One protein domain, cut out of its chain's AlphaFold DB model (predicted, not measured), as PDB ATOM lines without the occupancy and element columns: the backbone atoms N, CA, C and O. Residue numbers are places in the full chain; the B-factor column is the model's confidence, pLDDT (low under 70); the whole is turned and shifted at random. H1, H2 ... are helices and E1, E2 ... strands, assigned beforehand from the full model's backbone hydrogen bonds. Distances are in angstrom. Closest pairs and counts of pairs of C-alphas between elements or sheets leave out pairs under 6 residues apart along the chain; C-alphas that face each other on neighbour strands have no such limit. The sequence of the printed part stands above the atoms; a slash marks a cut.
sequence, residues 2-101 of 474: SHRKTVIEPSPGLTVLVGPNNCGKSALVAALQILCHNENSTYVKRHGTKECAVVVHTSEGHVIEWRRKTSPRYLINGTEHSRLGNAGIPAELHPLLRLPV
ATOM      1  N   SER A   2     -39.734 -36.111 -17.769       67.94
ATOM      2  CA  SER A   2     -39.192 -35.365 -18.915       67.94
ATOM      3  C   SER A   2     -39.878 -34.002 -18.988       67.94
ATOM      4  O   SER A   2     -41.056 -33.875 -18.641       67.94
ATOM      5  N   HIS A   3     -39.128 -32.984 -19.395       79.56
ATOM      6  CA  HIS A   3     -39.571 -31.591 -19.391       79.56
ATOM      7  C   HIS A   3     -40.712 -31.333 -20.391       79.56
ATOM      8  O   HIS A   3     -40.791 -31.989 -21.427       79.56
ATOM      9  N   ARG A   4     -41.616 -30.381 -20.091       82.69
ATOM     10  CA  ARG A   4     -42.693 -29.963 -21.021       82.69
ATOM     11  C   ARG A   4     -42.178 -28.981 -22.077       82.69
ATOM     12  O   ARG A   4     -42.444 -29.176 -23.255       82.69
ATOM     13  N   LYS A   5     -41.495 -27.923 -21.641       86.75
ATOM     14  CA  LYS A   5     -40.770 -26.954 -22.469       86.75
ATOM     15  C   LYS A   5     -39.688 -26.343 -21.585       86.75
ATOM     16  O   LYS A   5     -40.023 -25.662 -20.621       86.75
ATOM     17  N   THR A   6     -38.432 -26.616 -21.912       88.56
ATOM     18  CA  THR A   6     -37.270 -26.090 -21.193       88.56
ATOM     19  C   THR A   6     -36.347 -25.462 -22.218       88.56
ATOM     20  O   THR A   6     -36.010 -26.102 -23.208       88.56
ATOM     21  N   VAL A   7     -35.988 -24.204 -21.986       90.06
ATOM     22  CA  VAL A   7     -35.027 -23.447 -22.787       90.06
ATOM     23  C   VAL A   7     -33.918 -23.040 -21.832       90.06
ATOM     24  O   VAL A   7     -34.207 -22.542 -20.745       90.06
ATOM     25  N   ILE A   8     -32.678 -23.336 -22.203       90.19
ATOM     26  CA  ILE A   8     -31.496 -23.036 -21.400       90.19
ATOM     27  C   ILE A   8     -30.529 -22.299 -22.307       90.19
ATOM     28  O   ILE A   8     -30.118 -22.836 -23.332       90.19
ATOM     29  N   GLU A   9     -30.165 -21.093 -21.900       89.56
ATOM     30  CA  GLU A   9     -29.049 -20.355 -22.471       89.56
ATOM     31  C   GLU A   9     -27.850 -20.589 -21.543       89.56
ATOM     32  O   GLU A   9     -27.856 -20.099 -20.409       89.56
ATOM     33  N   PRO A  10     -26.880 -21.434 -21.940       88.88
ATOM     34  CA  PRO A  10     -25.734 -21.724 -21.092       88.88
ATOM     35  C   PRO A  10     -24.886 -20.465 -20.888       88.88
ATOM     36  O   PRO A  10     -24.754 -19.628 -21.781       88.88
ATOM     37  N   SER A  11     -24.281 -20.343 -19.707       88.38
ATOM     38  CA  SER A  11     -23.285 -19.300 -19.457       88.38
ATOM     39  C   SER A  11     -22.016 -19.562 -20.291       88.38
ATOM     40  O   SER A  11     -21.733 -20.720 -20.604       88.38
ATOM     41  N   PRO A  12     -21.196 -18.536 -20.596       83.81
ATOM     42  CA  PRO A  12     -19.949 -18.700 -21.358       83.81
ATOM     43  C   PRO A  12     -18.896 -19.635 -20.734       83.81
ATOM     44  O   PRO A  12     -17.872 -19.898 -21.355       83.81
ATOM     45  N   GLY A  13     -19.105 -20.100 -19.499       88.81
ATOM     46  CA  GLY A  13     -18.184 -20.987 -18.795       88.81
ATOM     47  C   GLY A  13     -18.917 -22.182 -18.204       88.81
ATOM     48  O   GLY A  13     -19.186 -23.167 -18.884       88.81
ATOM     49  N   LEU A  14     -19.227 -22.108 -16.909       88.31
ATOM     50  CA  LEU A  14     -19.843 -23.211 -16.182       88.31
ATOM     51  C   LEU A  14     -21.336 -22.963 -15.953       88.31
ATOM     52  O   LEU A  14     -21.734 -21.983 -15.319       88.31
ATOM     53  N   THR A  15     -22.157 -23.907 -16.407       89.44
ATOM     54  CA  THR A  15     -23.587 -23.966 -16.092       89.44
ATOM     55  C   THR A  15     -23.846 -25.165 -15.184       89.44
ATOM     56  O   THR A  15     -23.572 -26.302 -15.562       89.44
ATOM     57  N   VAL A  16     -24.381 -24.926 -13.981       89.75
ATOM     58  CA  VAL A  16     -24.676 -25.985 -13.001       89.75
ATOM     59  C   VAL A  16     -26.184 -26.138 -12.836       89.75
ATOM     60  O   VAL A  16     -26.883 -25.194 -12.479       89.75
ATOM     61  N   LEU A  17     -26.685 -27.352 -13.061       86.94
ATOM     62  CA  LEU A  17     -28.102 -27.684 -12.903       86.94
ATOM     63  C   LEU A  17     -28.349 -28.305 -11.528       86.94
ATOM     64  O   LEU A  17     -27.967 -29.448 -11.272       86.94
ATOM     65  N   VAL A  18     -29.023 -27.566 -10.648       88.50
ATOM     66  CA  VAL A  18     -29.321 -27.991  -9.271       88.50
ATOM     67  C   VAL A  18     -30.805 -28.329  -9.122       88.50
ATOM     68  O   VAL A  18     -31.668 -27.745  -9.768       88.50
ATOM     69  N   GLY A  19     -31.119 -29.303  -8.269       86.38
ATOM     70  CA  GLY A  19     -32.493 -29.653  -7.917       86.38
ATOM     71  C   GLY A  19     -32.582 -30.992  -7.186       86.38
ATOM     72  O   GLY A  19     -31.589 -31.725  -7.143       86.38
ATOM     73  N   PRO A  20     -33.755 -31.356  -6.646       84.88
ATOM     74  CA  PRO A  20     -33.964 -32.636  -5.973       84.88
ATOM     75  C   PRO A  20     -33.758 -33.833  -6.917       84.88
ATOM     76  O   PRO A  20     -33.722 -33.703  -8.147       84.88
ATOM     77  N   ASN A  21     -33.590 -35.029  -6.355       80.25
ATOM     78  CA  ASN A  21     -33.503 -36.249  -7.160       80.25
ATOM     79  C   ASN A  21     -34.790 -36.448  -7.975       80.25
ATOM     80  O   ASN A  21     -35.874 -36.048  -7.561       80.25
ATOM     81  N   ASN A  22     -34.660 -37.040  -9.164       76.81
ATOM     82  CA  ASN A  22     -35.768 -37.310 -10.090       76.81
ATOM     83  C   ASN A  22     -36.515 -36.083 -10.660       76.81
ATOM     84  O   ASN A  22     -37.555 -36.255 -11.295       76.81
ATOM     85  N   CYS A  23     -35.964 -34.865 -10.558       80.81
ATOM     86  CA  CYS A  23     -36.551 -33.671 -11.193       80.81
ATOM     87  C   CYS A  23     -36.251 -33.519 -12.703       80.81
ATOM     88  O   CYS A  23     -36.694 -32.557 -13.320       80.81
ATOM     89  N   GLY A  24     -35.518 -34.461 -13.313       79.06
ATOM     90  CA  GLY A  24     -35.228 -34.449 -14.755       79.06
ATOM     91  C   GLY A  24     -33.909 -33.780 -15.162       79.06
ATOM     92  O   GLY A  24     -33.755 -33.440 -16.331       79.06
ATOM     93  N   LYS A  25     -32.939 -33.615 -14.249       85.75
ATOM     94  CA  LYS A  25     -31.587 -33.102 -14.580       85.75
ATOM     95  C   LYS A  25     -30.896 -33.957 -15.647       85.75
ATOM     96  O   LYS A  25     -30.514 -33.455 -16.695       85.75
ATOM     97  N   SER A  26     -30.839 -35.271 -15.423       83.00
ATOM     98  CA  SER A  26     -30.228 -36.220 -16.362       83.00
ATOM     99  C   SER A  26     -30.978 -36.314 -17.694       83.00
ATOM    100  O   SER A  26     -30.388 -36.690 -18.698       83.00
ATOM    101  N   ALA A  27     -32.264 -35.939 -17.732       84.38
ATOM    102  CA  ALA A  27     -33.046 -35.938 -18.967       84.38
ATOM    103  C   ALA A  27     -32.563 -34.872 -19.964       84.38
ATOM    104  O   ALA A  27     -32.776 -35.043 -21.159       84.38
ATOM    105  N   LEU A  28     -31.909 -33.800 -19.494       85.62
ATOM    106  CA  LEU A  28     -31.298 -32.806 -20.376       85.62
ATOM    107  C   LEU A  28     -30.050 -33.366 -21.069       85.62
ATOM    108  O   LEU A  28     -29.930 -33.262 -22.284       85.62
ATOM    109  N   VAL A  29     -29.157 -34.004 -20.309       85.00
ATOM    110  CA  VAL A  29     -27.948 -34.641 -20.863       85.00
ATOM    111  C   VAL A  29     -28.340 -35.743 -21.849       85.00
ATOM    112  O   VAL A  29     -27.847 -35.762 -22.970       85.00
ATOM    113  N   ALA A  30     -29.321 -36.576 -21.489       84.56
ATOM    114  CA  ALA A  30     -29.855 -37.602 -22.384       84.56
ATOM    115  C   ALA A  30     -30.499 -37.018 -23.657       84.56
ATOM    116  O   ALA A  30     -30.440 -37.637 -24.714       84.56
ATOM    117  N   ALA A  31     -31.117 -35.834 -23.583       87.12
ATOM    118  CA  ALA A  31     -31.672 -35.163 -24.758       87.12
ATOM    119  C   ALA A  31     -30.572 -34.707 -25.732       87.12
ATOM    120  O   ALA A  31     -30.740 -34.858 -26.939       87.12
ATOM    121  N   LEU A  32     -29.443 -34.208 -25.215       87.81
ATOM    122  CA  LEU A  32     -28.283 -33.840 -26.032       87.81
ATOM    123  C   LEU A  32     -27.589 -35.069 -26.635       87.81
ATOM    124  O   LEU A  32     -27.271 -35.053 -27.820       87.81
ATOM    125  N   GLN A  33     -27.433 -36.152 -25.867       86.31
ATOM    126  CA  GLN A  33     -26.882 -37.419 -26.371       86.31
ATOM    127  C   GLN A  33     -27.730 -37.996 -27.509       86.31
ATOM    128  O   GLN A  33     -27.200 -38.395 -28.541       86.31
ATOM    129  N   ILE A  34     -29.060 -37.975 -27.375       87.06
ATOM    130  CA  ILE A  34     -29.962 -38.433 -28.443       87.06
ATOM    131  C   ILE A  34     -29.848 -37.567 -29.694       87.06
ATOM    132  O   ILE A  34     -29.892 -38.105 -30.797       87.06
ATOM    133  N   LEU A  35     -29.704 -36.251 -29.535       89.12
ATOM    134  CA  LEU A  35     -29.488 -35.360 -30.670       89.12
ATOM    135  C   LEU A  35     -28.153 -35.651 -31.373       89.12
ATOM    136  O   LEU A  35     -28.082 -35.486 -32.581       89.12
ATOM    137  N   CYS A  36     -27.115 -36.092 -30.657       87.06
ATOM    138  CA  CYS A  36     -25.807 -36.374 -31.257       87.06
ATOM    139  C   CYS A  36     -25.719 -37.781 -31.869       87.06
ATOM    140  O   CYS A  36     -25.162 -37.932 -32.949       87.06
ATOM    141  N   HIS A  37     -26.252 -38.806 -31.198       84.25
ATOM    142  CA  HIS A  37     -26.004 -40.216 -31.544       84.25
ATOM    143  C   HIS A  37     -27.250 -40.974 -32.013       84.25
ATOM    144  O   HIS A  37     -27.164 -42.139 -32.390       84.25
ATOM    145  N   ASN A  38     -28.429 -40.347 -31.969       84.75
ATOM    146  CA  ASN A  38     -29.715 -40.984 -32.263       84.75
ATOM    147  C   ASN A  38     -29.938 -42.328 -31.534       84.75
ATOM    148  O   ASN A  38     -30.546 -43.251 -32.078       84.75
ATOM    149  N   GLU A  39     -29.451 -42.451 -30.296       75.12
ATOM    150  CA  GLU A  39     -29.613 -43.668 -29.501       75.12
ATOM    151  C   GLU A  39     -31.097 -44.010 -29.285       75.12
ATOM    152  O   GLU A  39     -31.948 -43.139 -29.064       75.12
ATOM    153  N   ASN A  40     -31.416 -45.309 -29.277       65.19
ATOM    154  CA  ASN A  40     -32.771 -45.839 -29.080       65.19
ATOM    155  C   ASN A  40     -33.258 -45.724 -27.621       65.19
ATOM    156  O   ASN A  40     -33.750 -46.681 -27.026       65.19
ATOM    157  N   SER A  41     -33.153 -44.541 -27.017       67.19
ATOM    158  CA  SER A  41     -33.575 -44.320 -25.637       67.19
ATOM    159  C   SER A  41     -35.069 -43.962 -25.547       67.19
ATOM    160  O   SER A  41     -35.627 -43.170 -26.326       67.19
ATOM    161  N   THR A  42     -35.757 -44.565 -24.577       62.81
ATOM    162  CA  THR A  42     -37.184 -44.340 -24.283       62.81
ATOM    163  C   THR A  42     -37.406 -43.222 -23.261       62.81
ATOM    164  O   THR A  42     -38.517 -42.708 -23.138       62.81
ATOM    165  N   TYR A  43     -36.348 -42.776 -22.575       65.75
ATOM    166  CA  TYR A  43     -36.420 -41.884 -21.413       65.75
ATOM    167  C   TYR A  43     -36.739 -40.416 -21.736       65.75
ATOM    168  O   TYR A  43     -37.104 -39.643 -20.846       65.75
ATOM    169  N   VAL A  44     -36.630 -40.010 -23.004       69.50
ATOM    170  CA  VAL A  44     -36.759 -38.598 -23.407       69.50
ATOM    171  C   VAL A  44     -38.186 -38.213 -23.821       69.50
ATOM    172  O   VAL A  44     -38.579 -37.059 -23.667       69.50
ATOM    173  N   LYS A  45     -39.036 -39.174 -24.221       78.50
ATOM    174  CA  LYS A  45     -40.452 -38.905 -24.535       78.50
ATOM    175  C   LYS A  45     -41.305 -38.949 -23.261       78.50
ATOM    176  O   LYS A  45     -41.369 -39.968 -22.581       78.50
ATOM    177  N   ARG A  46     -42.004 -37.853 -22.944       82.12
ATOM    178  CA  ARG A  46     -42.884 -37.769 -21.764       82.12
ATOM    179  C   ARG A  46     -44.110 -38.679 -21.923       82.12
ATOM    180  O   ARG A  46     -44.747 -38.679 -22.978       82.12
ATOM    181  N   HIS A  47     -44.492 -39.391 -20.861       79.25
ATOM    182  CA  HIS A  47     -45.694 -40.234 -20.855       79.25
ATOM    183  C   HIS A  47     -46.945 -39.435 -21.274       79.25
ATOM    184  O   HIS A  47     -47.145 -38.305 -20.825       79.25
ATOM    185  N   GLY A  48     -47.764 -40.003 -22.165       78.38
ATOM    186  CA  GLY A  48     -48.980 -39.368 -22.691       78.38
ATOM    187  C   GLY A  48     -48.768 -38.314 -23.791       78.38
ATOM    188  O   GLY A  48     -49.738 -37.710 -24.239       78.38
ATOM    189  N   THR A  49     -47.533 -38.077 -24.254       83.00
ATOM    190  CA  THR A  49     -47.258 -37.143 -25.365       83.00
ATOM    191  C   THR A  49     -47.015 -37.867 -26.687       83.00
ATOM    192  O   THR A  49     -46.470 -38.968 -26.717       83.00
ATOM    193  N   LYS A  50     -47.425 -37.253 -27.806       83.56
ATOM    194  CA  LYS A  50     -47.282 -37.843 -29.150       83.56
ATOM    195  C   LYS A  50     -45.917 -37.565 -29.785       83.56
ATOM    196  O   LYS A  50     -45.497 -38.341 -30.638       83.56
ATOM    197  N   GLU A  51     -45.207 -36.534 -29.333       85.31
ATOM    198  CA  GLU A  51     -43.952 -36.067 -29.926       85.31
ATOM    199  C   GLU A  51     -42.973 -35.498 -28.893       85.31
ATOM    200  O   GLU A  51     -43.372 -35.109 -27.795       85.31
ATOM    201  N   CYS A  52     -41.694 -35.463 -29.265       88.25
ATOM    202  CA  CYS A  52     -40.606 -34.825 -28.530       88.25
ATOM    203  C   CYS A  52     -39.648 -34.162 -29.530       88.25
ATOM    204  O   CYS A  52     -39.435 -34.723 -30.608       88.25
ATOM    205  N   ALA A  53     -39.107 -32.997 -29.174       90.25
ATOM    206  CA  ALA A  53     -38.122 -32.270 -29.964       90.25
ATOM    207  C   ALA A  53     -37.016 -31.703 -29.062       90.25
ATOM    208  O   ALA A  53     -37.284 -31.320 -27.919       90.25
ATOM    209  N   VAL A  54     -35.795 -31.658 -29.586       91.19
ATOM    210  CA  VAL A  54     -34.600 -31.080 -28.963       91.19
ATOM    211  C   VAL A  54     -33.980 -30.148 -29.991       91.19
ATOM    212  O   VAL A  54     -33.756 -30.575 -31.117       91.19
ATOM    213  N   VAL A  55     -33.728 -28.894 -29.618       92.94
ATOM    214  CA  VAL A  55     -33.170 -27.876 -30.518       92.94
ATOM    215  C   VAL A  55     -31.893 -27.325 -29.908       92.94
ATOM    216  O   VAL A  55     -31.893 -26.927 -28.742       92.94
ATOM    217  N   VAL A  56     -30.822 -27.302 -30.696       93.38
ATOM    218  CA  VAL A  56     -29.534 -26.705 -30.341       93.38
ATOM    219  C   VAL A  56     -29.237 -25.573 -31.316       93.38
ATOM    220  O   VAL A  56     -29.298 -25.755 -32.531       93.38
ATOM    221  N   HIS A  57     -28.910 -24.411 -30.755       91.81
ATOM    222  CA  HIS A  57     -28.371 -23.269 -31.481       91.81
ATOM    223  C   HIS A  57     -26.872 -23.202 -31.200       91.81
ATOM    224  O   HIS A  57     -26.474 -23.158 -30.034       91.81
ATOM    225  N   THR A  58     -26.051 -23.220 -32.244       89.50
ATOM    226  CA  THR A  58     -24.598 -23.094 -32.104       89.50
ATOM    227  C   THR A  58     -24.173 -21.631 -32.248       89.50
ATOM    228  O   THR A  58     -24.883 -20.822 -32.852       89.50
ATOM    229  N   SER A  59     -23.012 -21.264 -31.700       85.88
ATOM    230  CA  SER A  59     -22.476 -19.899 -31.816       85.88
ATOM    231  C   SER A  59     -22.112 -19.509 -33.252       85.88
ATOM    232  O   SER A  59     -22.055 -18.327 -33.571       85.88
ATOM    233  N   GLU A  60     -21.904 -20.492 -34.129       86.75
ATOM    234  CA  GLU A  60     -21.680 -20.320 -35.569       86.75
ATOM    235  C   GLU A  60     -22.983 -20.049 -36.345       86.75
ATOM    236  O   GLU A  60     -22.952 -19.858 -37.559       86.75
ATOM    237  N   GLY A  61     -24.132 -20.014 -35.660       87.81
ATOM    238  CA  GLY A  61     -25.435 -19.707 -36.250       87.81
ATOM    239  C   GLY A  61     -26.189 -20.921 -36.793       87.81
ATOM    240  O   GLY A  61     -27.203 -20.746 -37.469       87.81
ATOM    241  N   HIS A  62     -25.739 -22.146 -36.505       91.19
ATOM    242  CA  HIS A  62     -26.446 -23.351 -36.925       91.19
ATOM    243  C   HIS A  62     -27.609 -23.672 -35.987       91.19
ATOM    244  O   HIS A  62     -27.501 -23.546 -34.765       91.19
ATOM    245  N   VAL A  63     -28.722 -24.120 -36.568       92.62
ATOM    246  CA  VAL A  63     -29.909 -24.568 -35.836       92.62
ATOM    247  C   VAL A  63     -30.149 -26.030 -36.157       92.62
ATOM    248  O   VAL A  63     -30.420 -26.386 -37.304       92.62
ATOM    249  N   ILE A  64     -30.037 -26.875 -35.137       93.19
ATOM    250  CA  ILE A  64     -30.148 -28.324 -35.270       93.19
ATOM    251  C   ILE A  64     -31.283 -28.793 -34.375       93.19
ATOM    252  O   ILE A  64     -31.204 -28.711 -33.150       93.19
ATOM    253  N   GLU A  65     -32.348 -29.284 -34.996       92.50
ATOM    254  CA  GLU A  65     -33.495 -29.866 -34.313       92.50
ATOM    255  C   GLU A  65     -33.536 -31.377 -34.546       92.50
ATOM    256  O   GLU A  65     -33.598 -31.848 -35.679       92.50
ATOM    257  N   TRP A  66     -33.572 -32.147 -33.464       91.88
ATOM    258  CA  TRP A  66     -33.964 -33.551 -33.487       91.88
ATOM    259  C   TRP A  66     -35.418 -33.670 -33.039       91.88
ATOM    260  O   TRP A  66     -35.788 -33.156 -31.982       91.88
ATOM    261  N   ARG A  67     -36.253 -34.381 -33.801       89.62
ATOM    262  CA  ARG A  67     -37.675 -34.571 -33.490       89.62
ATOM    263  C   ARG A  67     -38.111 -36.013 -33.699       89.62
ATOM    264  O   ARG A  67     -37.863 -36.609 -34.741       89.62
ATOM    265  N   ARG A  68     -38.874 -36.559 -32.746       87.19
ATOM    266  CA  ARG A  68     -39.424 -37.923 -32.815       87.19
ATOM    267  C   ARG A  68     -40.924 -37.953 -32.530       87.19
ATOM    268  O   ARG A  68     -41.362 -37.654 -31.417       87.19
ATOM    269  N   LYS A  69     -41.709 -38.375 -33.529       83.12
ATOM    270  CA  LYS A  69     -43.155 -38.665 -33.404       83.12
ATOM    271  C   LYS A  69     -43.392 -40.179 -33.392       83.12
ATOM    272  O   LYS A  69     -43.728 -40.728 -32.339       83.12
ATOM    273  N   THR A  70     -43.114 -40.818 -34.531       77.06
ATOM    274  CA  THR A  70     -43.077 -42.281 -34.726       77.06
ATOM    275  C   THR A  70     -41.642 -42.739 -34.992       77.06
ATOM    276  O   THR A  70     -41.144 -43.608 -34.289       77.06
ATOM    277  N   SER A  71     -40.950 -42.073 -35.922       81.56
ATOM    278  CA  SER A  71     -39.517 -42.213 -36.206       81.56
ATOM    279  C   SER A  71     -38.755 -40.917 -35.871       81.56
ATOM    280  O   SER A  71     -39.380 -39.846 -35.810       81.56
ATOM    281  N   PRO A  72     -37.439 -40.999 -35.587       86.81
ATOM    282  CA  PRO A  72     -36.582 -39.828 -35.424       86.81
ATOM    283  C   PRO A  72     -36.345 -39.131 -36.770       86.81
ATOM    284  O   PRO A  72     -36.248 -39.782 -37.808       86.81
ATOM    285  N   ARG A  73     -36.269 -37.802 -36.743       89.56
ATOM    286  CA  ARG A  73     -35.963 -36.934 -37.885       89.56
ATOM    287  C   ARG A  73     -35.097 -35.773 -37.423       89.56
ATOM    288  O   ARG A  73     -35.236 -35.334 -36.280       89.56
ATOM    289  N   TYR A  74     -34.263 -35.270 -38.320       92.00
ATOM    290  CA  TYR A  74     -33.426 -34.098 -38.086       92.00
ATOM    291  C   TYR A  74     -33.877 -32.939 -38.971       92.00
ATOM    292  O   TYR A  74     -34.215 -33.155 -40.131       92.00
ATOM    293  N   LEU A  75     -33.871 -31.724 -38.438       90.19
ATOM    294  CA  LEU A  75     -33.960 -30.487 -39.204       90.19
ATOM    295  C   LEU A  75     -32.670 -29.703 -38.953       90.19
ATOM    296  O   LEU A  75     -32.452 -29.209 -37.849       90.19
ATOM    297  N   ILE A  76     -31.807 -29.621 -39.964       90.00
ATOM    298  CA  ILE A  76     -30.516 -28.926 -39.888       90.00
ATOM    299  C   ILE A  76     -30.620 -27.683 -40.767       90.00
ATOM    300  O   ILE A  76     -30.804 -27.794 -41.975       90.00
ATOM    301  N   ASN A  77     -30.558 -26.493 -40.164       89.31
ATOM    302  CA  ASN A  77     -30.668 -25.201 -40.857       89.31
ATOM    303  C   ASN A  77     -31.894 -25.097 -41.795       89.31
ATOM    304  O   ASN A  77     -31.835 -24.461 -42.844       89.31
ATOM    305  N   GLY A  78     -33.010 -25.734 -41.423       83.56
ATOM    306  CA  GLY A  78     -34.250 -25.762 -42.209       83.56
ATOM    307  C   GLY A  78     -34.390 -26.941 -43.183       83.56
ATOM    308  O   GLY A  78     -35.486 -27.155 -43.699       83.56
ATOM    309  N   THR A  79     -33.344 -27.745 -43.389       87.56
ATOM    310  CA  THR A  79     -33.382 -28.947 -44.240       87.56
ATOM    311  C   THR A  79     -33.830 -30.169 -43.438       87.56
ATOM    312  O   THR A  79     -33.225 -30.504 -42.420       87.56
ATOM    313  N   GLU A  80     -34.891 -30.856 -43.882       87.62
ATOM    314  CA  GLU A  80     -35.433 -32.045 -43.204       87.62
ATOM    315  C   GLU A  80     -34.752 -33.348 -43.671       87.62
ATOM    316  O   GLU A  80     -34.795 -33.710 -44.846       87.62
ATOM    317  N   HIS A  81     -34.220 -34.122 -42.722       85.69
ATOM    318  CA  HIS A  81     -33.654 -35.456 -42.921       85.69
ATOM    319  C   HIS A  81     -34.503 -36.505 -42.188       85.69
ATOM    320  O   HIS A  81     -34.482 -36.609 -40.958       85.69
ATOM    321  N   SER A  82     -35.269 -37.296 -42.948       73.94
ATOM    322  CA  SER A  82     -36.244 -38.263 -42.412       73.94
ATOM    323  C   SER A  82     -35.929 -39.740 -42.694       73.94
ATOM    324  O   SER A  82     -36.509 -40.616 -42.054       73.94
ATOM    325  N   ARG A  83     -34.996 -40.029 -43.613       69.81
ATOM    326  CA  ARG A  83     -34.525 -41.382 -43.963       69.81
ATOM    327  C   ARG A  83     -33.079 -41.562 -43.526       69.81
ATOM    328  O   ARG A  83     -32.149 -41.470 -44.318       69.81
ATOM    329  N   LEU A  84     -32.916 -41.760 -42.229       69.38
ATOM    330  CA  LEU A  84     -31.628 -42.009 -41.604       69.38
ATOM    331  C   LEU A  84     -31.257 -43.466 -41.931       69.38
ATOM    332  O   LEU A  84     -31.991 -44.366 -41.535       69.38
ATOM    333  N   GLY A  85     -30.218 -43.688 -42.748       60.62
ATOM    334  CA  GLY A  85     -29.783 -45.024 -43.193       60.62
ATOM    335  C   GLY A  85     -29.268 -45.911 -42.046       60.62
ATOM    336  O   GLY A  85     -29.548 -45.644 -40.883       60.62
ATOM    337  N   ASN A  86     -28.465 -46.939 -42.344       56.31
ATOM    338  CA  ASN A  86     -27.980 -47.908 -41.338       56.31
ATOM    339  C   ASN A  86     -27.278 -47.271 -40.117       56.31
ATOM    340  O   ASN A  86     -27.345 -47.828 -39.029       56.31
ATOM    341  N   ALA A  87     -26.651 -46.101 -40.282       61.78
ATOM    342  CA  ALA A  87     -25.985 -45.362 -39.204       61.78
ATOM    343  C   ALA A  87     -26.926 -44.470 -38.366       61.78
ATOM    344  O   ALA A  87     -26.507 -43.915 -37.358       61.78
ATOM    345  N   GLY A  88     -28.185 -44.275 -38.778       71.00
ATOM    346  CA  GLY A  88     -29.177 -43.525 -38.002       71.00
ATOM    347  C   GLY A  88     -28.918 -42.016 -37.844       71.00
ATOM    348  O   GLY A  88     -29.692 -41.363 -37.150       71.00
ATOM    349  N   ILE A  89     -27.890 -41.439 -38.475       83.19
ATOM    350  CA  ILE A  89     -27.448 -40.046 -38.275       83.19
ATOM    351  C   ILE A  89     -27.163 -39.372 -39.641       83.19
ATOM    352  O   ILE A  89     -26.621 -40.038 -40.526       83.19
ATOM    353  N   PRO A  90     -27.513 -38.084 -39.867       84.19
ATOM    354  CA  PRO A  90     -27.134 -37.356 -41.085       84.19
ATOM    355  C   PRO A  90     -25.617 -37.115 -41.175       84.19
ATOM    356  O   PRO A  90     -25.003 -36.706 -40.193       84.19
ATOM    357  N   ALA A  91     -25.023 -37.276 -42.364       82.44
ATOM    358  CA  ALA A  91     -23.579 -37.084 -42.579       82.44
ATOM    359  C   ALA A  91     -23.078 -35.670 -42.215       82.44
ATOM    360  O   ALA A  91     -21.930 -35.495 -41.821       82.44
ATOM    361  N   GLU A  92     -23.954 -34.669 -42.305       83.88
ATOM    362  CA  GLU A  92     -23.653 -33.261 -42.017       83.88
ATOM    363  C   GLU A  92     -23.712 -32.915 -40.518       83.88
ATOM    364  O   GLU A  92     -23.253 -31.848 -40.118       83.88
ATOM    365  N   LEU A  93     -24.231 -33.807 -39.663       85.94
ATOM    366  CA  LEU A  93     -24.465 -33.516 -38.246       85.94
ATOM    367  C   LEU A  93     -23.167 -33.224 -37.475       85.94
ATOM    368  O   LEU A  93     -23.029 -32.164 -36.864       85.94
ATOM    369  N   HIS A  94     -22.214 -34.159 -37.480       84.81
ATOM    370  CA  HIS A  94     -20.972 -34.026 -36.713       84.81
ATOM    371  C   HIS A  94     -19.984 -32.995 -37.279       84.81
ATOM    372  O   HIS A  94     -19.332 -32.341 -36.467       84.81
ATOM    373  N   PRO A  95     -19.888 -32.761 -38.604       85.06
ATOM    374  CA  PRO A  95     -19.164 -31.605 -39.134       85.06
ATOM    375  C   PRO A  95     -19.636 -30.261 -38.554       85.06
ATOM    376  O   PRO A  95     -18.813 -29.372 -38.337       85.06
ATOM    377  N   LEU A  96     -20.936 -30.125 -38.263       84.94
ATOM    378  CA  LEU A  96     -21.526 -28.904 -37.707       84.94
ATOM    379  C   LEU A  96     -21.460 -28.851 -36.176       84.94
ATOM    380  O   LEU A  96     -21.036 -27.843 -35.621       84.94
ATOM    381  N   LEU A  97     -21.851 -29.925 -35.481       84.19
ATOM    382  CA  LEU A  97     -21.842 -29.970 -34.011       84.19
ATOM    383  C   LEU A  97     -20.445 -30.131 -33.420       84.19
ATOM    384  O   LEU A  97     -20.225 -29.721 -32.287       84.19
ATOM    385  N   ARG A  98     -19.515 -30.747 -34.159       82.50
ATOM    386  CA  ARG A  98     -18.162 -31.100 -33.697       82.50
ATOM    387  C   ARG A  98     -18.149 -31.974 -32.437       82.50
ATOM    388  O   ARG A  98     -17.225 -31.894 -31.636       82.50
ATOM    389  N   LEU A  99     -19.169 -32.824 -32.296       82.75
ATOM    390  CA  LEU A  99     -19.312 -33.795 -31.206       82.75
ATOM    391  C   LEU A  99     -19.407 -35.251 -31.729       82.75
ATOM    392  O   LEU A  99     -20.439 -35.885 -31.512       82.75
ATOM    393  N   PRO A 100     -18.450 -35.777 -32.522       81.06
ATOM    394  CA  PRO A 100     -18.460 -37.185 -32.926       81.06
ATOM    395  C   PRO A 100     -17.977 -38.117 -31.803       81.06
ATOM    396  O   PRO A 100     -17.150 -37.741 -30.975       81.06
ATOM    397  N   VAL A 101     -18.439 -39.369 -31.831       76.31
ATOM    398  CA  VAL A 101     -17.852 -40.458 -31.031       76.31
ATOM    399  C   VAL A 101     -16.546 -40.912 -31.688       76.31
ATOM    400  O   VAL A 101     -16.463 -41.002 -32.914       76.31
TER     401      VAL A 101
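What this domain is: This is residues 2 to 101 of the 474 residues of the protein "AAA_23 domain-containing protein" of Caulifigura coniformis (UniProt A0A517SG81). With little regular structure, the domain is a four-strand sheet with H1 crossing one face, two layers, and a long first loop whose residues 10 to 16 stick out. The printed part has 100 residues with two named helices and four named strands, H1 E1 E2 E3 E4 H2, a mixed class with 38 residues in named elements. It is compact, radius of gyration of the C-alphas 13.9 A, spanning 39 by 35 by 24 A.

How they stand to each other: H1, residues 25 to 37, is on the sheet, across E1, residues 52 to 57, at 78 degrees on the local plane; their closest C-alphas, Ala 31 and Val 54, are 6.6 A apart. E1, E2 (63 to 68), E3 (72 to 76) and E4 (79 to 81) form a meander, each the antiparallel neighbour of the one before. Within hydrogen-bond range are N 54 and O 66, 2.8 A; N 65 and O 75, 2.9 A; N 76 and O 79, 3.0 A. H2, residues 93 to 97, only grazes the sheet. Every O i to N i+4 pair is within range in H2, 8 of 9 in H1.

Where its parts are: H1, 19.2 A long, begins at C-alpha 25 (-31.587, -33.102, -14.580); E1 measures 17.1 A, E2 16.7 A. H2 ends at C-alpha 97 (-21.842, -29.970, -34.011).

The domain as a whole: The printed part has no cut; links H1 to E1 and E4 to H2 are long. pLDDT is under 70 at residues 2, 40 to 44 and 83 to 87.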